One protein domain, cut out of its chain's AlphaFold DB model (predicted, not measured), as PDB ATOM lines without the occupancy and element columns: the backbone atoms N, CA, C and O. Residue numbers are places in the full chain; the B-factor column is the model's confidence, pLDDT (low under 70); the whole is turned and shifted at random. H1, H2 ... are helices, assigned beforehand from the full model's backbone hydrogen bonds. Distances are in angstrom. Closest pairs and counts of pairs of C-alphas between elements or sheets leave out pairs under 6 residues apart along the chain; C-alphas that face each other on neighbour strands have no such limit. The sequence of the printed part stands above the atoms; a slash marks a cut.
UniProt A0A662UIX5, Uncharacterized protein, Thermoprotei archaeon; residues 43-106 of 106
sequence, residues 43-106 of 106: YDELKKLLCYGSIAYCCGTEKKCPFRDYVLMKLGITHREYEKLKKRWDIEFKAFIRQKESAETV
ATOM      1  N   TYR A  43     -53.612  36.316  25.918       91.56
ATOM      2  CA  TYR A  43     -52.466  35.993  25.069       91.56
ATOM      3  C   TYR A  43     -52.681  36.433  23.618       91.56
ATOM      4  O   TYR A  43     -51.734  36.898  22.980       91.56
ATOM      5  N   ASP A  44     -53.908  36.328  23.097       93.38
ATOM      6  CA  ASP A  44     -54.204  36.696  21.710       93.38
ATOM      7  C   ASP A  44     -54.097  38.203  21.461       93.38
ATOM      8  O   ASP A  44     -53.729  38.630  20.360       93.38
ATOM      9  N   GLU A  45     -54.326  39.010  22.492       94.38
ATOM     10  CA  GLU A  45     -54.000  40.431  22.481       94.38
ATOM     11  C   GLU A  45     -52.499  40.682  22.654       94.38
ATOM     12  O   GLU A  45     -51.885  41.371  21.837       94.38
ATOM     13  N   LEU A  46     -51.873  40.089  23.673       94.12
ATOM     14  CA  LEU A  46     -50.457  40.313  23.990       94.12
ATOM     15  C   LEU A  46     -49.522  39.925  22.838       94.12
ATOM     16  O   LEU A  46     -48.526  40.612  22.589       94.12
ATOM     17  N   LYS A  47     -49.847  38.861  22.091       94.12
ATOM     18  CA  LYS A  47     -49.024  38.395  20.967       94.12
ATOM     19  C   LYS A  47     -48.884  39.441  19.858       94.12
ATOM     20  O   LYS A  47     -47.900  39.389  19.127       94.12
ATOM     21  N   LYS A  48     -49.784  40.432  19.765       94.50
ATOM     22  CA  LYS A  48     -49.684  41.552  18.808       94.50
ATOM     23  C   LYS A  48     -48.440  42.425  19.029       94.50
ATOM     24  O   LYS A  48     -48.023  43.124  18.112       94.50
ATOM     25  N   LEU A  49     -47.822  42.372  20.215       93.25
ATOM     26  CA  LEU A  49     -46.546  43.045  20.504       93.25
ATOM     27  C   LEU A  49     -45.322  42.276  19.984       93.25
ATOM     28  O   LEU A  49     -44.235  42.845  19.891       93.25
ATOM     29  N   LEU A  50     -45.462  40.982  19.695       93.81
ATOM     30  CA  LEU A  50     -44.344  40.101  19.374       93.81
ATOM     31  C   LEU A  50     -44.050  40.073  17.876       93.81
ATOM     32  O   LEU A  50     -44.954  40.081  17.039       93.81
ATOM     33  N   CYS A  51     -42.772  39.910  17.532       87.19
ATOM     34  CA  CYS A  51     -42.377  39.549  16.174       87.19
ATOM     35  C   CYS A  51     -43.071  38.237  15.771       87.19
ATOM     36  O   CYS A  51     -42.971  37.243  16.490       87.19
ATOM     37  N   TYR A  52     -43.761  38.240  14.627       90.38
ATOM     38  CA  TYR A  52     -44.507  37.092  14.090       90.38
ATOM     39  C   TYR A  52     -45.661  36.579  14.970       90.38
ATOM     40  O   TYR A  52     -46.170  35.486  14.733       90.38
ATOM     41  N   GLY A  53     -46.098  37.343  15.977       92.00
ATOM     42  CA  GLY A  53     -47.297  37.005  16.746       92.00
ATOM     43  C   GLY A  53     -47.183  35.746  17.610       92.00
ATOM     44  O   GLY A  53     -48.199  35.122  17.907       92.00
ATOM     45  N   SER A  54     -45.974  35.324  17.993       91.50
ATOM     46  CA  SER A  54     -45.786  34.167  18.874       91.50
ATOM     47  C   SER A  54     -44.434  34.198  19.580       91.50
ATOM     48  O   SER A  54     -43.396  34.457  18.966       91.50
ATOM     49  N   ILE A  55     -44.434  33.851  20.873       91.25
ATOM     50  CA  ILE A  55     -43.204  33.755  21.676       91.25
ATOM     51  C   ILE A  55     -42.246  32.687  21.137       91.25
ATOM     52  O   ILE A  55     -41.048  32.731  21.419       91.25
ATOM     53  N   ALA A  56     -42.747  31.741  20.334       90.50
ATOM     54  CA  ALA A  56     -41.923  30.693  19.753       90.50
ATOM     55  C   ALA A  56     -40.855  31.244  18.799       90.50
ATOM     56  O   ALA A  56     -39.717  30.766  18.797       90.50
ATOM     57  N   TYR A  57     -41.191  32.309  18.069       91.50
ATOM     58  CA  TYR A  57     -40.312  32.961  17.096       91.50
ATOM     59  C   TYR A  57     -39.414  34.039  17.702       91.50
ATOM     60  O   TYR A  57     -38.526  34.555  17.024       91.50
ATOM     61  N   CYS A  58     -39.601  34.388  18.975       93.56
ATOM     62  CA  CYS A  58     -38.747  35.370  19.624       93.56
ATOM     63  C   CYS A  58     -37.294  34.872  19.747       93.56
ATOM     64  O   CYS A  58     -37.007  33.673  19.820       93.56
ATOM     65  N   CYS A  59     -36.353  35.817  19.785       91.94
ATOM     66  CA  CYS A  59     -34.952  35.555  20.115       91.94
ATOM     67  C   CYS A  59     -34.788  35.099  21.573       91.94
ATOM     68  O   CYS A  59     -35.684  35.311  22.401       91.94
ATOM     69  N   GLY A  60     -33.652  34.482  21.903       93.38
ATOM     70  CA  GLY A  60     -33.331  34.147  23.285       93.38
ATOM     71  C   GLY A  60     -33.021  35.396  24.121       93.38
ATOM     72  O   GLY A  60     -32.932  36.517  23.608       93.38
ATOM     73  N   THR A  61     -32.910  35.204  25.433       94.81
ATOM     74  CA  THR A  61     -32.706  36.255  26.448       94.81
ATOM     75  C   THR A  61     -31.386  37.011  26.286       94.81
ATOM     76  O   THR A  61     -31.257  38.115  26.811       94.81
ATOM     77  N   GLU A  62     -30.441  36.486  25.501       93.75
ATOM     78  CA  GLU A  62     -29.193  37.158  25.136       93.75
ATOM     79  C   GLU A  62     -29.421  38.466  24.362       93.75
ATOM     80  O   GLU A  62     -28.598  39.381  24.423       93.75
ATOM     81  N   LYS A  63     -30.549  38.585  23.650       93.94
ATOM     82  CA  LYS A  63     -30.943  39.825  22.971       93.94
ATOM     83  C   LYS A  63     -31.892  40.631  23.850       93.94
ATOM     84  O   LYS A  63     -32.872  40.095  24.370       93.94
ATOM     85  N   LYS A  64     -31.656  41.942  23.954       94.38
ATOM     86  CA  LYS A  64     -32.553  42.875  24.653       94.38
ATOM     87  C   LYS A  64     -33.786  43.155  23.791       94.38
ATOM     88  O   LYS A  64     -33.645  43.653  22.676       94.38
ATOM     89  N   CYS A  65     -34.981  42.840  24.290       95.69
ATOM     90  CA  CYS A  65     -36.239  43.126  23.601       95.69
ATOM     91  C   CYS A  65     -37.342  43.449  24.621       95.69
ATOM     92  O   CYS A  65     -37.839  42.530  25.274       95.69
ATOM     93  N   PRO A  66     -37.778  44.720  24.734       94.56
ATOM     94  CA  PRO A  66     -38.770  45.106  25.734       94.56
ATOM     95  C   PRO A  66     -40.130  44.437  25.499       94.56
ATOM     96  O   PRO A  66     -40.821  44.120  26.458       94.56
ATOM     97  N   PHE A  67     -40.507  44.165  24.244       94.81
ATOM     98  CA  PHE A  67     -41.791  43.533  23.925       94.81
ATOM     99  C   PHE A  67     -41.848  42.069  24.363       94.81
ATOM    100  O   PHE A  67     -42.838  41.652  24.959       94.81
ATOM    101  N   ARG A  68     -40.779  41.300  24.117       95.81
ATOM    102  CA  ARG A  68     -40.678  39.920  24.609       95.81
ATOM    103  C   ARG A  68     -40.764  39.911  26.129       95.81
ATOM    104  O   ARG A  68     -41.596  39.198  26.675       95.81
ATOM    105  N   ASP A  69     -39.926  40.704  26.790       96.25
ATOM    106  CA  ASP A  69     -39.807  40.683  28.250       96.25
ATOM    107  C   ASP A  69     -41.118  41.128  28.915       96.25
ATOM    108  O   ASP A  69     -41.556  40.523  29.892       96.25
ATOM    109  N   TYR A  70     -41.810  42.104  28.320       95.62
ATOM    110  CA  TYR A  70     -43.139  42.521  28.753       95.62
ATOM    111  C   TYR A  70     -44.179  41.400  28.648       95.62
ATOM    112  O   TYR A  70     -44.923  41.154  29.598       95.62
ATOM    113  N   VAL A  71     -44.234  40.701  27.511       96.00
ATOM    114  CA  VAL A  71     -45.183  39.596  27.325       96.00
ATOM    115  C   VAL A  71     -44.846  38.424  28.249       96.00
ATOM    116  O   VAL A  71     -45.752  37.876  28.863       96.00
ATOM    117  N   LEU A  72     -43.566  38.075  28.423       96.06
ATOM    118  CA  LEU A  72     -43.152  37.046  29.384       96.06
ATOM    119  C   LEU A  72     -43.593  37.407  30.808       96.06
ATOM    120  O   LEU A  72     -44.206  36.579  31.478       96.06
ATOM    121  N   MET A  73     -43.371  38.656  31.231       95.88
ATOM    122  CA  MET A  73     -43.834  39.167  32.524       95.88
ATOM    123  C   MET A  73     -45.356  39.042  32.670       95.88
ATOM    124  O   MET A  73     -45.831  38.546  33.689       95.88
ATOM    125  N   LYS A  74     -46.130  39.452  31.656       95.81
ATOM    126  CA  LYS A  74     -47.599  39.358  31.668       95.81
ATOM    127  C   LYS A  74     -48.115  37.925  31.725       95.81
ATOM    128  O   LYS A  74     -49.136  37.683  32.359       95.81
ATOM    129  N   LEU A  75     -47.411  36.993  31.090       94.44
ATOM    130  CA  LEU A  75     -47.737  35.568  31.108       94.44
ATOM    131  C   LEU A  75     -47.201  34.844  32.354       94.44
ATOM    132  O   LEU A  75     -47.428  33.645  32.495       94.44
ATOM    133  N   GLY A  76     -46.476  35.535  33.240       95.94
ATOM    134  CA  GLY A  76     -45.847  34.925  34.413       95.94
ATOM    135  C   GLY A  76     -44.703  33.962  34.074       95.94
ATOM    136  O   GLY A  76     -44.361  33.115  34.893       95.94
ATOM    137  N   ILE A  77     -44.115  34.072  32.878       95.94
ATOM    138  CA  ILE A  77     -43.025  33.212  32.414       95.94
ATOM    139  C   ILE A  77     -41.694  33.867  32.773       95.94
ATOM    140  O   ILE A  77     -41.367  34.963  32.316       95.94
ATOM    141  N   THR A  78     -40.875  33.174  33.552       97.69
ATOM    142  CA  THR A  78     -39.522  33.637  33.862       97.69
ATOM    143  C   THR A  78     -38.589  33.466  32.661       97.69
ATOM    144  O   THR A  78     -38.753  32.570  31.828       97.69
ATOM    145  N   HIS A  79     -37.524  34.267  32.599       96.94
ATOM    146  CA  HIS A  79     -36.477  34.112  31.579       96.94
ATOM    147  C   HIS A  79     -35.899  32.689  31.549       96.94
ATOM    148  O   HIS A  79     -35.672  32.131  30.478       96.94
ATOM    149  N   ARG A  80     -35.737  32.062  32.721       97.19
ATOM    150  CA  ARG A  80     -35.239  30.686  32.841       97.19
ATOM    151  C   ARG A  80     -36.200  29.666  32.229       97.19
ATOM    152  O   ARG A  80     -35.747  28.716  31.594       97.19
ATOM    153  N   GLU A  81     -37.504  29.816  32.443       97.75
ATOM    154  CA  GLU A  81     -38.515  28.944  31.828       97.75
ATOM    155  C   GLU A  81     -38.546  29.126  30.316       97.75
ATOM    156  O   GLU A  81     -38.509  28.140  29.580       97.75
ATOM    157  N   TYR A  82     -38.511  30.374  29.853       97.12
ATOM    158  CA  TYR A  82     -38.439  30.686  28.433       97.12
ATOM    159  C   TYR A  82     -37.197  30.066  27.770       97.12
ATOM    160  O   TYR A  82     -37.315  29.365  26.768       97.12
ATOM    161  N   GLU A  83     -36.009  30.211  28.360       96.25
ATOM    162  CA  GLU A  83     -34.782  29.579  27.853       96.25
ATOM    163  C   GLU A  83     -34.865  28.049  27.826       96.25
ATOM    164  O   GLU A  83     -34.394  27.419  26.877       96.25
ATOM    165  N   LYS A  84     -35.469  27.430  28.849       96.69
ATOM    166  CA  LYS A  84     -35.702  25.978  28.864       96.69
ATOM    167  C   LYS A  84     -36.607  25.549  27.708       96.69
ATOM    168  O   LYS A  84     -36.301  24.548  27.063       96.69
ATOM    169  N   LEU A  85     -37.673  26.301  27.418       96.00
ATOM    170  CA  LEU A  85     -38.552  26.037  26.274       96.00
ATOM    171  C   LEU A  85     -37.788  26.144  24.951       96.00
ATOM    172  O   LEU A  85     -37.872  25.238  24.124       96.00
ATOM    173  N   LYS A  86     -36.969  27.190  24.782       95.38
ATOM    174  CA  LYS A  86     -36.141  27.369  23.578       95.38
ATOM    175  C   LYS A  86     -35.142  26.226  23.390       95.38
ATOM    176  O   LYS A  86     -35.023  25.710  22.283       95.38
ATOM    177  N   LYS A  87     -34.477  25.781  24.464       95.75
ATOM    178  CA  LYS A  87     -33.571  24.618  24.432       95.75
ATOM    179  C   LYS A  87     -34.301  23.329  24.078       95.75
ATOM    180  O   LYS A  87     -33.790  22.546  23.287       95.75
ATOM    181  N   ARG A  88     -35.495  23.113  24.637       96.12
ATOM    182  CA  ARG A  88     -36.314  21.946  24.294       96.12
ATOM    183  C   ARG A  88     -36.642  21.938  22.804       96.12
ATOM    184  O   ARG A  88     -36.411  20.928  22.158       96.12
ATOM    185  N   TRP A  89     -37.111  23.054  22.248       94.44
ATOM    186  CA  TRP A  89     -37.409  23.131  20.815       94.44
ATOM    187  C   TRP A  89     -36.181  22.920  19.931       94.44
ATOM    188  O   TRP A  89     -36.296  22.239  18.921       94.44
ATOM    189  N   ASP A  90     -35.012  23.439  20.312       95.31
ATOM    190  CA  ASP A  90     -33.758  23.172  19.595       95.31
ATOM    191  C   ASP A  90     -33.418  21.668  19.565       95.31
ATOM    192  O   ASP A  90     -33.048  21.139  18.518       95.31
ATOM    193  N   ILE A  91     -33.610  20.956  20.682       97.19
ATOM    194  CA  ILE A  91     -33.410  19.498  20.753       97.19
ATOM    195  C   ILE A  91     -34.384  18.762  19.826       97.19
ATOM    196  O   ILE A  91     -33.945  17.933  19.029       97.19
ATOM    197  N   GLU A  92     -35.680  19.076  19.903       96.69
ATOM    198  CA  GLU A  92     -36.708  18.449  19.058       96.69
ATOM    199  C   GLU A  92     -36.434  18.705  17.567       96.69
ATOM    200  O   GLU A  92     -36.512  17.795  16.743       96.69
ATOM    201  N   PHE A  93     -36.035  19.929  17.213       96.00
ATOM    202  CA  PHE A  93     -35.749  20.296  15.828       96.00
ATOM    203  C   PHE A  93     -34.500  19.583  15.292       96.00
ATOM    204  O   PHE A  93     -34.499  19.087  14.167       96.00
ATOM    205  N   LYS A  94     -33.451  19.444  16.113       96.50
ATOM    206  CA  LYS A  94     -32.264  18.643  15.769       96.50
ATOM    207  C   LYS A  94     -32.595  17.164  15.595       96.50
ATOM    208  O   LYS A  94     -32.063  16.531  14.686       96.50
ATOM    209  N   ALA A  95     -33.456  16.608  16.447       96.56
ATOM    210  CA  ALA A  95     -33.910  15.227  16.311       96.56
ATOM    211  C   ALA A  95     -34.683  15.026  15.000       96.56
ATOM    212  O   ALA A  95     -34.412  14.070  14.275       96.56
ATOM    213  N   PHE A  96     -35.574  15.961  14.660       96.44
ATOM    214  CA  PHE A  96     -36.300  15.964  13.393       96.44
ATOM    215  C   PHE A  96     -35.361  15.995  12.175       96.44
ATOM    216  O   PHE A  96     -35.531  15.194  11.257       96.44
ATOM    217  N   ILE A  97     -34.338  16.859  12.180       96.12
ATOM    218  CA  ILE A  97     -33.349  16.937  11.087       96.12
ATOM    219  C   ILE A  97     -32.623  15.596  10.906       96.12
ATOM    220  O   ILE A  97     -32.571  15.073   9.798       96.12
ATOM    221  N   ARG A  98     -32.137  14.986  11.993       94.38
ATOM    222  CA  ARG A  98     -31.422  13.696  11.932       94.38
ATOM    223  C   ARG A  98     -32.283  12.557  11.386       94.38
ATOM    224  O   ARG A  98     -31.786  11.679  10.682       94.38
ATOM    225  N   GLN A  99     -33.577  12.557  11.715       93.56
ATOM    226  CA  GLN A  99     -34.523  11.588  11.159       93.56
ATOM    227  C   GLN A  99     -34.672  11.760   9.644       93.56
ATOM    228  O   GLN A  99     -34.740  10.765   8.929       93.56
ATOM    229  N   LYS A 100     -34.689  13.006   9.153       93.00
ATOM    230  CA  LYS A 100     -34.747  13.302   7.718       93.00
ATOM    231  C   LYS A 100     -33.485  12.861   6.980       93.00
ATOM    232  O   LYS A 100     -33.610  12.161   5.985       93.00
ATOM    233  N   GLU A 101     -32.303  13.157   7.516       90.25
ATOM    234  CA  GLU A 101     -31.024  12.705   6.938       90.25
ATOM    235  C   GLU A 101     -30.973  11.173   6.804       90.25
ATOM    236  O   GLU A 101     -30.585  10.633   5.769       90.25
ATOM    237  N   SER A 102     -31.449  10.456   7.826       79.25
ATOM    238  CA  SER A 102     -31.480   8.987   7.823       79.25
ATOM    239  C   SER A 102     -32.480   8.403   6.812       79.25
ATOM    240  O   SER A 102     -32.304   7.272   6.369       79.25
ATOM    241  N   ALA A 103     -33.526   9.153   6.451       74.06
ATOM    242  CA  ALA A 103     -34.553   8.733   5.496       74.06
ATOM    243  C   ALA A 103     -34.187   9.034   4.031       74.06
ATOM    244  O   ALA A 103     -34.751   8.418   3.135       74.06
ATOM    245  N   GLU A 104     -33.263   9.967   3.785       65.12
ATOM    246  CA  GLU A 104     -32.806  10.364   2.441       65.12
ATOM    247  C   GLU A 104     -31.543   9.611   1.981       65.12
ATOM    248  O   GLU A 104     -31.127   9.750   0.835       65.12
ATOM    249  N   THR A 105     -30.937   8.793   2.853       58.38
ATOM    250  CA  THR A 105     -29.736   7.988   2.541       58.38
ATOM    251  C   THR A 105     -30.074   6.540   2.118       58.38
ATOM    252  O   THR A 105     -29.198   5.676   2.136       58.38
ATOM    253  N   VAL A 106     -31.333   6.254   1.755       52.19
ATOM    254  CA  VAL A 106     -31.810   4.944   1.257       52.19
ATOM    255  C   VAL A 106     -32.354   5.079  -0.157       52.19
ATOM    256  O   VAL A 106     -33.156   6.013  -0.382       52.19
TER     257      VAL A 106
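This is residues 43 to 106 of the 106 residues of an uncharacterized protein of Thermoprotei archaeon (UniProt A0A662UIX5). A small head with one long helical arm: two short helices, H1 and H2, lie side by side in a helical hairpin, and the long link between them, residues 50 to 65, forms much of the rest of the head. The long helix H3 starts at the head, about perpendicular to H2, and its far part with the last two residues, 90 to 106, sticks out and makes the length of the whole. The printed part has 64 residues with three named helices, in the order H1, H2, H3, and no named strand; its class is all helix. It is loose, with a radius of gyration of the C-alphas of 15.0 A, and the C-alphas span 48 by 22 by 18 A.

The printed part begins with H1, residues 43 to 49, whose first C-alpha, that of Tyr 43, is at (-52.466, 35.993, 25.069). Residues 50 to 65 follow with no named element. H2 holds residues 66 to 74 and is 12.1 A long from first to last C-alpha. H3, residues 79 to 104, is the longest helix by residues, with 26 of them, and measures 37.8 A from C-alpha 79 at (-36.477, 34.112, 31.579) to C-alpha 104 at (-32.806, 10.364, 2.441).

H1 and H2 touch, and the closest C-alphas are those of Leu 49 and Phe 67, 5.9 A apart. Their lines stand at a shallow tilt of 17 degrees and they run opposite ways, as a helical hairpin. H2 and H3 are close but not clearly touching; their closest C-alphas, those of Leu 72 and His 79, are 7.6 A apart. The lines of H2 and H3 are about perpendicular, at 74 degrees. H1 and H3 are apart. In H2 and H3 every O i to N i+4 pair is within hydrogen-bond range; in H1 1 of 3 such pairs is, beside 3 of 4 O i to N i+3 pairs.

The two C-alphas farthest apart are those of Lys 74 and Val 106, at 48.6 A. Residues 90 to 106, of which 90 to 104 belong to H3, stand free; without them the body has 47 residues, spans 25 by 20 by 19 A and has a radius of gyration of 9.7 A. The link from H1 to H2 is long, with 16 residues, and the link from H2 to H3 is tight, with 4. The printed part has no cut and ends at Val 106, the chain's last residue. The mean pLDDT of the printed part is 92.3, and residues 104 to 106 are under 70.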